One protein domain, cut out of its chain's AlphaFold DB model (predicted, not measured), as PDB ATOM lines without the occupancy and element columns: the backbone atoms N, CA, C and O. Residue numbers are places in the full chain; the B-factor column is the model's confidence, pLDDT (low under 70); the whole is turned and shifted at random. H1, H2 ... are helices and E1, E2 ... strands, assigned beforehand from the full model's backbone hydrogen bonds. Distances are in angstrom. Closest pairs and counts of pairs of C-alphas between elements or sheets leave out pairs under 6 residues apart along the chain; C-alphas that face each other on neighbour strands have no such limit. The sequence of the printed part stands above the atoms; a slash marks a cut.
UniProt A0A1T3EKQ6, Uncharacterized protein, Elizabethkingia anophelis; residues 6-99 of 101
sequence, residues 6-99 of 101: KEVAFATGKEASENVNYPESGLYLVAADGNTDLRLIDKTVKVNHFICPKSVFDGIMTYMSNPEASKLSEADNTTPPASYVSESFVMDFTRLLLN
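AT A GLANCE: This is residues 6 to 99 of the 101 residues of an uncharacterized protein of Elizabethkingia anophelis (UniProt A0A1T3EKQ6). A strongly twisted sheet of four strands, E1 to E4, with the short helix H1 over one face, makes one end of a loose model; the two longer helices, H2 and H3, make the other part. H2 follows E4 directly and leads away from the sheet, H3 stands crosswise near it, and a long loop joins them, of which residues 75 to 86 stick out. The printed part has 94 residues, with three named helices and four named strands in the order E1 H1 E2 E3 E4 H2 H3. The sheet is mixed, in the order E1, E2, E3, E4, and the class is mixed, helices and strands. The radius of gyration of the C-alphas is 15.6 A, and the spans are 43 by 29 by 23 A.

HOW THE PARTS SIT: The inner strands E2, residues 26 to 32, and E3, residues 35 to 41, form an antiparallel hairpin, with N 28 and O 39 at 2.9 A. E4, residues 49 to 53, forms a second hairpin with E3, with N 38 and O 52 at 2.8 A; E2, E3 and E4 are a meander, each strand the antiparallel neighbour of the one before. The edge strand E1, residues 6 to 9, is parallel to E2, with N 8 and O 29 at 3.0 A. H1, residues 13 to 17, is on the sheet over E2 at a height over the sheet of 8.0 A; their closest C-alphas, of Gly 13 and Ala 32, are 5.2 A apart. E1, H1 and E2 form a strand-helix-strand unit, two parallel strands joined through a helix, with a right-handed crossover. H2, residues 54 to 65, only grazes the sheet with residues 54 to 57; its closest C-alphas to E3 are those of Lys 54 and Asp 37, 5.0 A. H3, residues 87 to 98, is not on the sheet. H2 and H3 are close but not clearly touching, about perpendicular at 81 degrees; their closest C-alphas, of Met 61 and Leu 98, are 6.6 A apart. In H1, H2 and H3 every O i to N i+4 pair is within hydrogen-bond range.

IN THESE COORDINATES: E1 begins at C-alpha 6, (24.924, 17.849, -30.344). E2 measures 17.8 A from first to last C-alpha, E3 17.3 A and E4 12.1 A. H2 begins at C-alpha 54, (16.569, 12.191, -37.986), and measures 16.2 A. H3 measures 15.8 A and ends at C-alpha 98, (27.640, 6.377, -34.419).

THE WHOLE: The C-alphas of Ala 11 and Thr 78, the two farthest apart, are 45.8 A apart. The printed part has no cut. The link from H2 to H3, residues 66 to 86, is long, and its residues 75 to 86 stand free. The mean pLDDT of the printed part is 80.3; residues 67 to 85, 87 and 97 to 99 are under 70.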
ATOM      1  N   LYS A   6      25.585  16.874 -31.221       93.12
ATOM      2  CA  LYS A   6      24.924  17.849 -30.344       93.12
ATOM      3  C   LYS A   6      23.476  18.042 -30.764       93.12
ATOM      4  O   LYS A   6      23.154  17.913 -31.939       93.12
ATOM      5  N   GLU A   7      22.601  18.393 -29.835       94.50
ATOM      6  CA  GLU A   7      21.207  18.720 -30.150       94.50
ATOM      7  C   GLU A   7      20.974  20.223 -30.015       94.50
ATOM      8  O   GLU A   7      21.451  20.857 -29.074       94.50
ATOM      9  N   VAL A   8      20.248  20.804 -30.967       95.62
ATOM     10  CA  VAL A   8      19.869  22.219 -30.944       95.62
ATOM     11  C   VAL A   8      18.505  22.407 -31.598       95.62
ATOM     12  O   VAL A   8      18.139  21.686 -32.527       95.62
ATOM     13  N   ALA A   9      17.749  23.391 -31.123       96.44
ATOM     14  CA  ALA A   9      16.459  23.761 -31.684       96.44
ATOM     15  C   ALA A   9      16.448  25.245 -32.060       96.44
ATOM     16  O   ALA A   9      16.928  26.085 -31.300       96.44
ATOM     17  N   PHE A  10      15.867  25.552 -33.215       95.12
ATOM     18  CA  PHE A  10      15.639  26.912 -33.697       95.12
ATOM     19  C   PHE A  10      14.154  27.130 -33.960       95.12
ATOM     20  O   PHE A  10      13.415  26.186 -34.247       95.12
ATOM     21  N   ALA A  11      13.713  28.387 -33.884       93.00
ATOM     22  CA  ALA A  11      12.311  28.716 -34.116       93.00
ATOM     23  C   ALA A  11      11.937  28.571 -35.596       93.00
ATOM     24  O   ALA A  11      10.800  28.229 -35.907       93.00
ATOM     25  N   THR A  12      12.893  28.827 -36.497       93.62
ATOM     26  CA  THR A  12      12.676  28.783 -37.948       93.62
ATOM     27  C   THR A  12      13.801  28.066 -38.692       93.62
ATOM     28  O   THR A  12      14.963  28.070 -38.274       93.62
ATOM     29  N   GLY A  13      13.490  27.515 -39.866       88.94
ATOM     30  CA  GLY A  13      14.475  26.932 -40.778       88.94
ATOM     31  C   GLY A  13      15.501  27.945 -41.294       88.94
ATOM     32  O   GLY A  13      16.638  27.573 -41.597       88.94
ATOM     33  N   LYS A  14      15.142  29.237 -41.339       90.69
ATOM     34  CA  LYS A  14      16.069  30.324 -41.680       90.69
ATOM     35  C   LYS A  14      17.170  30.463 -40.627       90.69
ATOM     36  O   LYS A  14      18.342  30.394 -40.985       90.69
ATOM     37  N   GLU A  15      16.805  30.578 -39.351       91.81
ATOM     38  CA  GLU A  15      17.771  30.629 -38.242       91.81
ATOM     39  C   GLU A  15      18.669  29.387 -38.232       91.81
ATOM     40  O   GLU A  15      19.891  29.498 -38.140       91.81
ATOM     41  N   ALA A  16      18.078  28.207 -38.437       93.00
ATOM     42  CA  ALA A  16      18.805  26.942 -38.505       93.00
ATOM     43  C   ALA A  16      19.791  26.841 -39.689       93.00
ATOM     44  O   ALA A  16      20.697  25.999 -39.674       93.00
ATOM     45  N   SER A  17      19.620  27.650 -40.736       89.75
ATOM     46  CA  SER A  17      20.491  27.647 -41.923       89.75
ATOM     47  C   SER A  17      21.704  28.566 -41.776       89.75
ATOM     48  O   SER A  17      22.691  28.406 -42.498       89.75
ATOM     49  N   GLU A  18      21.650  29.515 -40.843       90.88
ATOM     50  CA  GLU A  18      22.708  30.490 -40.613       90.88
ATOM     51  C   GLU A  18      23.781  29.907 -39.685       90.88
ATOM     52  O   GLU A  18      23.565  29.662 -38.499       90.88
ATOM     53  N   ASN A  19      24.984  29.707 -40.223       91.12
ATOM     54  CA  ASN A  19      26.102  29.109 -39.494       91.12
ATOM     55  C   ASN A  19      26.492  29.899 -38.228       91.12
ATOM     56  O   ASN A  19      26.946  29.318 -37.244       91.12
ATOM     57  N   VAL A  20      26.285  31.222 -38.216       91.56
ATOM     58  CA  VAL A  20      26.586  32.100 -37.069       91.56
ATOM     59  C   VAL A  20      25.847  31.695 -35.791       91.56
ATOM     60  O   VAL A  20      26.386  31.887 -34.707       91.56
ATOM     61  N   ASN A  21      24.683  31.055 -35.917       93.12
ATOM     62  CA  ASN A  21      23.843  30.656 -34.787       93.12
ATOM     63  C   ASN A  21      24.348  29.399 -34.058       93.12
ATOM     64  O   ASN A  21      23.760  28.984 -33.064       93.12
ATOM     65  N   TYR A  22      25.442  28.798 -34.533       93.56
ATOM     66  CA  TYR A  22      26.054  27.612 -33.943       93.56
ATOM     67  C   TYR A  22      27.362  27.981 -33.232       93.56
ATOM     68  O   TYR A  22      28.174  28.721 -33.810       93.56
ATOM     69  N   PRO A  23      27.603  27.445 -32.021       91.56
ATOM     70  CA  PRO A  23      28.753  27.830 -31.206       91.56
ATOM     71  C   PRO A  23      30.084  27.381 -31.823       91.56
ATOM     72  O   PRO A  23      31.066  28.115 -31.781       91.56
ATOM     73  N   GLU A  24      30.111  26.202 -32.445       93.19
ATOM     74  CA  GLU A  24      31.334  25.586 -32.965       93.19
ATOM     75  C   GLU A  24      31.049  24.581 -34.084       93.19
ATOM     76  O   GLU A  24      29.915  24.114 -34.242       93.19
ATOM     77  N   SER A  25      32.088  24.243 -34.854       92.81
ATOM     78  CA  SER A  25      32.008  23.208 -35.887       92.81
ATOM     79  C   SER A  25      31.713  21.842 -35.264       92.81
ATOM     80  O   SER A  25      32.203  21.527 -34.181       92.81
ATOM     81  N   GLY A  26      30.952  21.004 -35.960       92.25
ATOM     82  CA  GLY A  26      30.616  19.663 -35.496       92.25
ATOM     83  C   GLY A  26      29.334  19.122 -36.110       92.25
ATOM     84  O   GLY A  26      28.767  19.716 -37.027       92.25
ATOM     85  N   LEU A  27      28.877  17.986 -35.593       93.00
ATOM     86  CA  LEU A  27      27.613  17.376 -35.988       93.00
ATOM     87  C   LEU A  27      26.500  17.795 -35.034       93.00
ATOM     88  O   LEU A  27      26.667  17.732 -33.816       93.00
ATOM     89  N   TYR A  28      25.365  18.189 -35.602       94.56
ATOM     90  CA  TYR A  28      24.199  18.622 -34.845       94.56
ATOM     91  C   TYR A  28      22.934  17.944 -35.362       94.56
ATOM     92  O   TYR A  28      22.691  17.931 -36.567       94.56
ATOM     93  N   LEU A  29      22.105  17.438 -34.455       95.25
ATOM     94  CA  LEU A  29      20.686  17.215 -34.698       95.25
ATOM     95  C   LEU A  29      19.957  18.540 -34.473       95.25
ATOM     96  O   LEU A  29      19.924  19.071 -33.363       95.25
ATOM     97  N   VAL A  30      19.411  19.086 -35.552       96.38
ATOM     98  CA  VAL A  30      18.832  20.427 -35.602       96.38
ATOM     99  C   VAL A  30      17.328  20.320 -35.778       96.38
ATOM    100  O   VAL A  30      16.873  19.876 -36.830       96.38
ATOM    101  N   ALA A  31      16.567  20.744 -34.773       96.75
ATOM    102  CA  ALA A  31      15.113  20.835 -34.845       96.75
ATOM    103  C   ALA A  31      14.674  22.238 -35.303       96.75
ATOM    104  O   ALA A  31      15.024  23.231 -34.669       96.75
ATOM    105  N   ALA A  32      13.914  22.328 -36.396       94.94
ATOM    106  CA  ALA A  32      13.345  23.577 -36.910       94.94
ATOM    107  C   ALA A  32      12.136  23.294 -37.817       94.94
ATOM    108  O   ALA A  32      12.125  22.296 -38.536       94.94
ATOM    109  N   ASP A  33      11.122  24.165 -37.802       91.69
ATOM    110  CA  ASP A  33       9.904  24.054 -38.631       91.69
ATOM    111  C   ASP A  33       9.217  22.670 -38.571       91.69
ATOM    112  O   ASP A  33       8.700  22.162 -39.564       91.69
ATOM    113  N   GLY A  34       9.241  22.024 -37.401       88.19
ATOM    114  CA  GLY A  34       8.660  20.689 -37.204       88.19
ATOM    115  C   GLY A  34       9.470  19.531 -37.801       88.19
ATOM    116  O   GLY A  34       9.041  18.386 -37.692       88.19
ATOM    117  N   ASN A  35      10.642  19.802 -38.381       90.56
ATOM    118  CA  ASN A  35      11.587  18.795 -38.860       90.56
ATOM    119  C   ASN A  35      12.798  18.700 -37.927       90.56
ATOM    120  O   ASN A  35      13.114  19.632 -37.187       90.56
ATOM    121  N   THR A  36      13.484  17.558 -37.945       96.06
ATOM    122  CA  THR A  36      14.767  17.388 -37.258       96.06
ATOM    123  C   THR A  36      15.742  16.683 -38.178       96.06
ATOM    124  O   THR A  36      15.454  15.587 -38.662       96.06
ATOM    125  N   ASP A  37      16.902  17.298 -38.383       94.75
ATOM    126  CA  ASP A  37      17.894  16.846 -39.353       94.75
ATOM    127  C   ASP A  37      19.280  16.765 -38.730       94.75
ATOM    128  O   ASP A  37      19.664  17.626 -37.940       94.75
ATOM    129  N   LEU A  38      20.068  15.787 -39.159       94.25
ATOM    130  CA  LEU A  38      21.496  15.762 -38.909       94.25
ATOM    131  C   LEU A  38      22.200  16.714 -39.884       94.25
ATOM    132  O   LEU A  38      22.055  16.607 -41.107       94.25
ATOM    133  N   ARG A  39      22.997  17.632 -39.339       93.75
ATOM    134  CA  ARG A  39      23.771  18.618 -40.095       93.75
ATOM    135  C   ARG A  39      25.229  18.611 -39.664       93.75
ATOM    136  O   ARG A  39      25.535  18.436 -38.486       93.75
ATOM    137  N   LEU A  40      26.118  18.855 -40.622       92.62
ATOM    138  CA  LEU A  40      27.506  19.211 -40.363       92.62
ATOM    139  C   LEU A  40      27.629  20.734 -40.385       92.62
ATOM    140  O   LEU A  40      27.334  21.393 -41.387       92.62
ATOM    141  N   ILE A  41      28.086  21.276 -39.265       93.94
ATOM    142  CA  ILE A  41      28.416  22.681 -39.100       93.94
ATOM    143  C   ILE A  41      29.918  22.818 -39.261       93.94
ATOM    144  O   ILE A  41      30.691  22.214 -38.520       93.94
ATOM    145  N   ASP A  42      30.327  23.636 -40.217       92.38
ATOM    146  CA  ASP A  42      31.716  24.018 -40.407       92.38
ATOM    147  C   ASP A  42      31.801  25.545 -40.366       92.38
ATOM    148  O   ASP A  42      31.263  26.236 -41.228       92.38
ATOM    149  N   LYS A  43      32.445  26.093 -39.331       91.62
ATOM    150  CA  LYS A  43      32.594  27.542 -39.135       91.62
ATOM    151  C   LYS A  43      33.441  28.222 -40.220       91.62
ATOM    152  O   LYS A  43      33.494  29.449 -40.248       91.62
ATOM    153  N   THR A  44      34.105  27.464 -41.097       90.31
ATOM    154  CA  THR A  44      34.849  28.013 -42.241       90.31
ATOM    155  C   THR A  44      33.953  28.331 -43.442       90.31
ATOM    156  O   THR A  44      34.352  29.110 -44.310       90.31
ATOM    157  N   VAL A  45      32.723  27.799 -43.481       85.62
ATOM    158  CA  VAL A  45      31.743  28.040 -44.549       85.62
ATOM    159  C   VAL A  45      30.553  28.862 -44.053       85.62
ATOM    160  O   VAL A  45      30.258  28.941 -42.863       85.62
ATOM    161  N   LYS A  46      29.840  29.508 -44.983       76.62
ATOM    162  CA  LYS A  46      28.690  30.368 -44.643       76.62
ATOM    163  C   LYS A  46      27.396  29.600 -44.377       76.62
ATOM    164  O   LYS A  46      26.542  30.102 -43.651       76.62
ATOM    165  N   VAL A  47      27.230  28.435 -44.999       77.56
ATOM    166  CA  VAL A  47      25.977  27.668 -44.998       77.56
ATOM    167  C   VAL A  47      26.241  26.284 -44.433       77.56
ATOM    168  O   VAL A  47      27.271  25.681 -44.714       77.56
ATOM    169  N   ASN A  48      25.301  25.794 -43.635       86.00
ATOM    170  CA  ASN A  48      25.387  24.486 -43.001       86.00
ATOM    171  C   ASN A  48      25.141  23.361 -44.010       86.00
ATOM    172  O   ASN A  48      24.318  23.495 -44.916       86.00
ATOM    173  N   HIS A  49      25.804  22.222 -43.820       87.19
ATOM    174  CA  HIS A  49      25.609  21.054 -44.669       87.19
ATOM    175  C   HIS A  49      24.535  20.144 -44.077       87.19
ATOM    176  O   HIS A  49      24.687  19.621 -42.975       87.19
ATOM    177  N   PHE A  50      23.451  19.933 -44.820       90.31
ATOM    178  CA  PHE A  50      22.467  18.902 -44.502       90.31
ATOM    179  C   PHE A  50      23.034  17.519 -44.838       90.31
ATOM    180  O   PHE A  50      23.560  17.326 -45.934       90.31
ATOM    181  N   ILE A  51      22.915  16.570 -43.908       90.62
ATOM    182  CA  ILE A  51      23.354  15.185 -44.109       90.62
ATOM    183  C   ILE A  51      22.140  14.295 -44.361       90.62
ATOM    184  O   ILE A  51      22.009  13.716 -45.437       90.62
ATOM    185  N   CYS A  52      21.249  14.177 -43.375       91.00
ATOM    186  CA  CYS A  52      20.052  13.350 -43.483       91.00
ATOM    187  C   CYS A  52      18.980  13.737 -42.446       91.00
ATOM    188  O   CYS A  52      19.302  14.365 -41.436       91.00
ATOM    189  N   PRO A  53      17.710  13.338 -42.644       93.56
ATOM    190  CA  PRO A  53      16.668  13.478 -41.627       93.56
ATOM    191  C   PRO A  53      16.934  12.584 -40.407       93.56
ATOM    192  O   PRO A  53      17.517  11.502 -40.539       93.56
ATOM    193  N   LYS A  54      16.416  12.965 -39.232       90.56
ATOM    194  CA  LYS A  54      16.569  12.191 -37.986       90.56
ATOM    195  C   LYS A  54      16.096  10.740 -38.121       90.56
ATOM    196  O   LYS A  54      16.752   9.845 -37.608       90.56
ATOM    197  N   SER A  55      15.009  10.483 -38.844       87.94
ATOM    198  CA  SER A  55      14.494   9.121 -39.048       87.94
ATOM    199  C   SER A  55      15.497   8.201 -39.754       87.94
ATOM    200  O   SER A  55      15.616   7.030 -39.397       87.94
ATOM    201  N   VAL A  56      16.250   8.729 -40.723       87.69
ATOM    202  CA  VAL A  56      17.316   7.987 -41.413       87.69
ATOM    203  C   VAL A  56      18.468   7.717 -40.451       87.69
ATOM    204  O   VAL A  56      18.935   6.585 -40.360       87.69
ATOM    205  N   PHE A  57      18.888   8.734 -39.695       87.75
ATOM    206  CA  PHE A  57      19.917   8.585 -38.667       87.75
ATOM    207  C   PHE A  57      19.534   7.544 -37.597       87.75
ATOM    208  O   PHE A  57      20.335   6.668 -37.277       87.75
ATOM    209  N   ASP A  58      18.296   7.571 -37.103       86.00
ATOM    210  CA  ASP A  58      17.779   6.616 -36.118       86.00
ATOM    211  C   ASP A  58      17.724   5.186 -36.684       86.00
ATOM    212  O   ASP A  58      18.062   4.220 -35.993       86.00
ATOM    213  N   GLY A  59      17.342   5.030 -37.956       83.88
ATOM    214  CA  GLY A  59      17.377   3.737 -38.646       83.88
ATOM    215  C   GLY A  59      18.798   3.180 -38.742       83.88
ATOM    216  O   GLY A  59      19.042   2.019 -38.404       83.88
ATOM    217  N   ILE A  60      19.753   4.035 -39.108       82.44
ATOM    218  CA  ILE A  60      21.182   3.715 -39.138       82.44
ATOM    219  C   ILE A  60      21.687   3.298 -37.738       82.44
ATOM    220  O   ILE A  60      22.356   2.270 -37.598       82.44
ATOM    221  N   MET A  61      21.319   4.042 -36.688       79.94
ATOM    222  CA  MET A  61      21.634   3.728 -35.283       79.94
ATOM    223  C   MET A  61      21.077   2.377 -34.841       79.94
ATOM    224  O   MET A  61      21.755   1.624 -34.134       79.94
ATOM    225  N   THR A  62      19.855   2.068 -35.268       80.44
ATOM    226  CA  THR A  62      19.170   0.810 -34.968       80.44
ATOM    227  C   THR A  62      19.900  -0.365 -35.614       80.44
ATOM    228  O   THR A  62      20.268  -1.304 -34.909       80.44
ATOM    229  N   TYR A  63      20.202  -0.282 -36.914       72.25
ATOM    230  CA  TYR A  63      20.908  -1.337 -37.650       72.25
ATOM    231  C   TYR A  63      22.294  -1.624 -37.065       72.25
ATOM    232  O   TYR A  63      22.653  -2.760 -36.769       72.25
ATOM    233  N   MET A  64      23.064  -0.575 -36.784       72.12
ATOM    234  CA  MET A  64      24.403  -0.720 -36.209       72.12
ATOM    235  C   MET A  64      24.403  -1.172 -34.748       72.12
ATOM    236  O   MET A  64      25.445  -1.551 -34.209       72.12
ATOM    237  N   SER A  65      23.273  -1.078 -34.050       72.44
ATOM    238  CA  SER A  65      23.103  -1.602 -32.687       72.44
ATOM    239  C   SER A  65      22.547  -3.008 -32.643       72.44
ATOM    240  O   SER A  65      22.696  -3.668 -31.620       72.44
ATOM    241  N   ASN A  66      21.994  -3.480 -33.755       72.56
ATOM    242  CA  ASN A  66      21.499  -4.829 -33.900       72.56
ATOM    243  C   ASN A  66      21.799  -5.343 -35.319       72.56
ATOM    244  O   ASN A  66      20.917  -5.300 -36.177       72.56
ATOM    245  N   PRO A  67      23.027  -5.827 -35.582       60.50
ATOM    246  CA  PRO A  67      23.442  -6.263 -36.919       60.50
ATOM    247  C   PRO A  67      22.671  -7.485 -37.451       60.50
ATOM    248  O   PRO A  67      22.826  -7.836 -38.617       60.50
ATOM    249  N   GLU A  68      21.831  -8.133 -36.633       64.12
ATOM    250  CA  GLU A  68      20.919  -9.195 -37.084       64.12
ATOM    251  C   GLU A  68      19.583  -8.658 -37.636       64.12
ATOM    252  O   GLU A  68      18.824  -9.401 -38.260       64.12
ATOM    253  N   ALA A  69      19.287  -7.367 -37.447       53.75
ATOM    254  CA  ALA A  69      18.067  -6.735 -37.932       53.75
ATOM    255  C   ALA A  69      18.193  -6.385 -39.425       53.75
ATOM    256  O   ALA A  69      18.661  -5.314 -39.785       53.75
ATOM    257  N   SER A  70      17.716  -7.289 -40.283       53.44
ATOM    258  CA  SER A  70      17.503  -7.096 -41.728       53.44
ATOM    259  C   SER A  70      18.764  -6.857 -42.560       53.44
ATOM    260  O   SER A  70      19.221  -5.731 -42.723       53.44
ATOM    261  N   LYS A  71      19.254  -7.912 -43.220       53.66
ATOM    262  CA  LYS A  71      20.185  -7.756 -44.344       53.66
ATOM    263  C   LYS A  71      19.510  -6.889 -45.405       53.66
ATOM    264  O   LYS A  71      18.507  -7.308 -45.987       53.66
ATOM    265  N   LEU A  72      20.034  -5.686 -45.638       57.53
ATOM    266  CA  LEU A  72      19.709  -4.926 -46.841       57.53
ATOM    267  C   LEU A  72      19.995  -5.855 -48.024       57.53
ATOM    268  O   LEU A  72      21.089  -6.409 -48.114       57.53
ATOM    269  N   SER A  73      18.995  -6.120 -48.865       54.22
ATOM    270  CA  SER A  73      19.207  -6.965 -50.038       54.22
ATOM    271  C   SER A  73      20.268  -6.300 -50.906       54.22
ATOM    272  O   SER A  73      20.079  -5.142 -51.290       54.22
ATOM    273  N   GLU A  74      21.361  -7.005 -51.196       55.44
ATOM    274  CA  GLU A  74      22.379  -6.539 -52.135       55.44
ATOM    275  C   GLU A  74      21.681  -6.191 -53.456       55.44
ATOM    276  O   GLU A  74      21.126  -7.057 -54.134       55.44
ATOM    277  N   ALA A  75      21.624  -4.899 -53.784       55.16
ATOM    278  CA  ALA A  75      21.184  -4.474 -55.099       55.16
ATOM    279  C   ALA A  75      22.250  -4.912 -56.111       55.16
ATOM    280  O   ALA A  75      23.446  -4.759 -55.865       55.16
ATOM    281  N   ASP A  76      21.804  -5.474 -57.230       50.06
ATOM    282  CA  ASP A  76      22.653  -6.048 -58.272       50.06
ATOM    283  C   ASP A  76      23.652  -4.996 -58.809       50.06
ATOM    284  O   ASP A  76      23.283  -4.042 -59.498       50.06
ATOM    285  N   ASN A  77      24.930  -5.133 -58.436       53.03
ATOM    286  CA  ASN A  77      25.998  -4.131 -58.584       53.03
ATOM    287  C   ASN A  77      26.613  -4.088 -60.000       53.03
ATOM    288  O   ASN A  77      27.817  -3.881 -60.160       53.03
ATOM    289  N   THR A  78      25.826  -4.300 -61.055       57.12
ATOM    290  CA  THR A  78      26.405  -4.484 -62.399       57.12
ATOM    291  C   THR A  78      26.959  -3.201 -63.022       57.12
ATOM    292  O   THR A  78      27.865  -3.295 -63.843       57.12
ATOM    293  N   THR A  79      26.537  -2.007 -62.589       54.31
ATOM    294  CA  THR A  79      27.304  -0.743 -62.680       54.31
ATOM    295  C   THR A  79      26.610   0.307 -61.805       54.31
ATOM    296  O   THR A  79      25.457   0.630 -62.090       54.31
ATOM    297  N   PRO A  80      27.247   0.878 -60.771       52.88
ATOM    298  CA  PRO A  80      26.617   1.933 -59.994       52.88
ATOM    299  C   PRO A  80      26.588   3.237 -60.815       52.88
ATOM    300  O   PRO A  80      27.637   3.667 -61.301       52.88
ATOM    301  N   PRO A  81      25.428   3.898 -60.992       54.88
ATOM    302  CA  PRO A  81      25.364   5.289 -61.431       54.88
ATOM    303  C   PRO A  81      26.348   6.170 -60.647       54.88
ATOM    304  O   PRO A  81      26.655   5.880 -59.494       54.88
ATOM    305  N   ALA A  82      26.793   7.293 -61.220       57.22
ATOM    306  CA  ALA A  82      27.784   8.210 -60.624       57.22
ATOM    307  C   ALA A  82      27.429   8.773 -59.220       57.22
ATOM    308  O   ALA A  82      28.204   9.526 -58.639       57.22
ATOM    309  N   SER A  83      26.259   8.427 -58.682       61.53
ATOM    310  CA  SER A  83      25.724   8.839 -57.383       61.53
ATOM    311  C   SER A  83      25.766   7.738 -56.313       61.53
ATOM    312  O   SER A  83      25.189   7.915 -55.244       61.53
ATOM    313  N   TYR A  84      26.409   6.601 -56.584       63.59
ATOM    314  CA  TYR A  84      26.541   5.508 -55.623       63.59
ATOM    315  C   TYR A  84      27.882   5.613 -54.902       63.59
ATOM    316  O   TYR A  84      28.940   5.726 -55.518       63.59
ATOM    317  N   VAL A  85      27.826   5.558 -53.578       66.69
ATOM    318  CA  VAL A  85      28.997   5.394 -52.717       66.69
ATOM    319  C   VAL A  85      29.156   3.919 -52.370       66.69
ATOM    320  O   VAL A  85      28.171   3.180 -52.332       66.69
ATOM    321  N   SER A  86      30.390   3.468 -52.132       71.06
ATOM    322  CA  SER A  86      30.615   2.085 -51.716       71.06
ATOM    323  C   SER A  86      29.925   1.807 -50.380       71.06
ATOM    324  O   SER A  86      29.861   2.674 -49.507       71.06
ATOM    325  N   GLU A  87      29.462   0.574 -50.184       69.31
ATOM    326  CA  GLU A  87      28.933   0.134 -48.888       69.31
ATOM    327  C   GLU A  87      29.957   0.372 -47.770       69.31
ATOM    328  O   GLU A  87      29.602   0.854 -46.701       69.31
ATOM    329  N   SER A  88      31.247   0.144 -48.042       70.62
ATOM    330  CA  SER A  88      32.326   0.445 -47.096       70.62
ATOM    331  C   SER A  88      32.354   1.913 -46.676       70.62
ATOM    332  O   SER A  88      32.484   2.190 -45.489       70.62
ATOM    333  N   PHE A  89      32.158   2.851 -47.607       76.25
ATOM    334  CA  PHE A  89      32.086   4.274 -47.290       76.25
ATOM    335  C   PHE A  89      30.866   4.582 -46.423       76.25
ATOM    336  O   PHE A  89      30.995   5.286 -45.425       76.25
ATOM    337  N   VAL A  90      29.693   4.036 -46.764       74.44
ATOM    338  CA  VAL A  90      28.470   4.217 -45.963       74.44
ATOM    339  C   VAL A  90      28.673   3.668 -44.558       74.44
ATOM    340  O   VAL A  90      28.326   4.338 -43.589       74.44
ATOM    341  N   MET A  91      29.269   2.484 -44.431       71.88
ATOM    342  CA  MET A  91      29.525   1.840 -43.147       71.88
ATOM    343  C   MET A  91      30.580   2.585 -42.334       71.88
ATOM    344  O   MET A  91      30.387   2.751 -41.135       71.88
ATOM    345  N   ASP A  92      31.651   3.084 -42.947       74.44
ATOM    346  CA  ASP A  92      32.686   3.855 -42.256       74.44
ATOM    347  C   ASP A  92      32.178   5.232 -41.831       74.44
ATOM    348  O   ASP A  92      32.366   5.629 -40.682       74.44
ATOM    349  N   PHE A  93      31.455   5.930 -42.710       76.94
ATOM    350  CA  PHE A  93      30.771   7.176 -42.377       76.94
ATOM    351  C   PHE A  93      29.739   6.956 -41.271       76.94
ATOM    352  O   PHE A  93      29.660   7.724 -40.320       76.94
ATOM    353  N   THR A  94      28.998   5.855 -41.329       72.50
ATOM    354  CA  THR A  94      28.077   5.476 -40.265       72.50
ATOM    355  C   THR A  94      28.820   5.207 -38.957       72.50
ATOM    356  O   THR A  94      28.477   5.792 -37.941       72.50
ATOM    357  N   ARG A  95      29.856   4.363 -38.937       72.38
ATOM    358  CA  ARG A  95      30.663   4.090 -37.731       72.38
ATOM    359  C   ARG A  95      31.200   5.379 -37.112       72.38
ATOM    360  O   ARG A  95      31.164   5.529 -35.891       72.38
ATOM    361  N   LEU A  96      31.642   6.303 -37.965       73.25
ATOM    362  CA  LEU A  96      32.092   7.642 -37.606       73.25
ATOM    363  C   LEU A  96      30.977   8.447 -36.916       73.25
ATOM    364  O   LEU A  96      31.206   8.971 -35.830       73.25
ATOM    365  N   LEU A  97      29.774   8.493 -37.500       68.94
ATOM    366  CA  LEU A  97      28.598   9.140 -36.901       68.94
ATOM    367  C   LEU A  97      28.175   8.490 -35.575       68.94
ATOM    368  O   LEU A  97      27.755   9.175 -34.650       68.94
ATOM    369  N   LEU A  98      28.249   7.163 -35.493       66.75
ATOM    370  CA  LEU A  98      27.640   6.377 -34.419       66.75
ATOM    371  C   LEU A  98      28.583   6.026 -33.279       66.75
ATOM    372  O   LEU A  98      28.185   5.314 -32.353       66.75
ATOM    373  N   ASN A  99      29.832   6.474 -33.341       67.38
ATOM    374  CA  ASN A  99      30.805   6.223 -32.293       67.38
ATOM    375  C   ASN A  99      31.167   4.735 -32.089       67.38
ATOM    376  O   ASN A  99      31.655   4.358 -31.019       67.38
TER     377      ASN A  99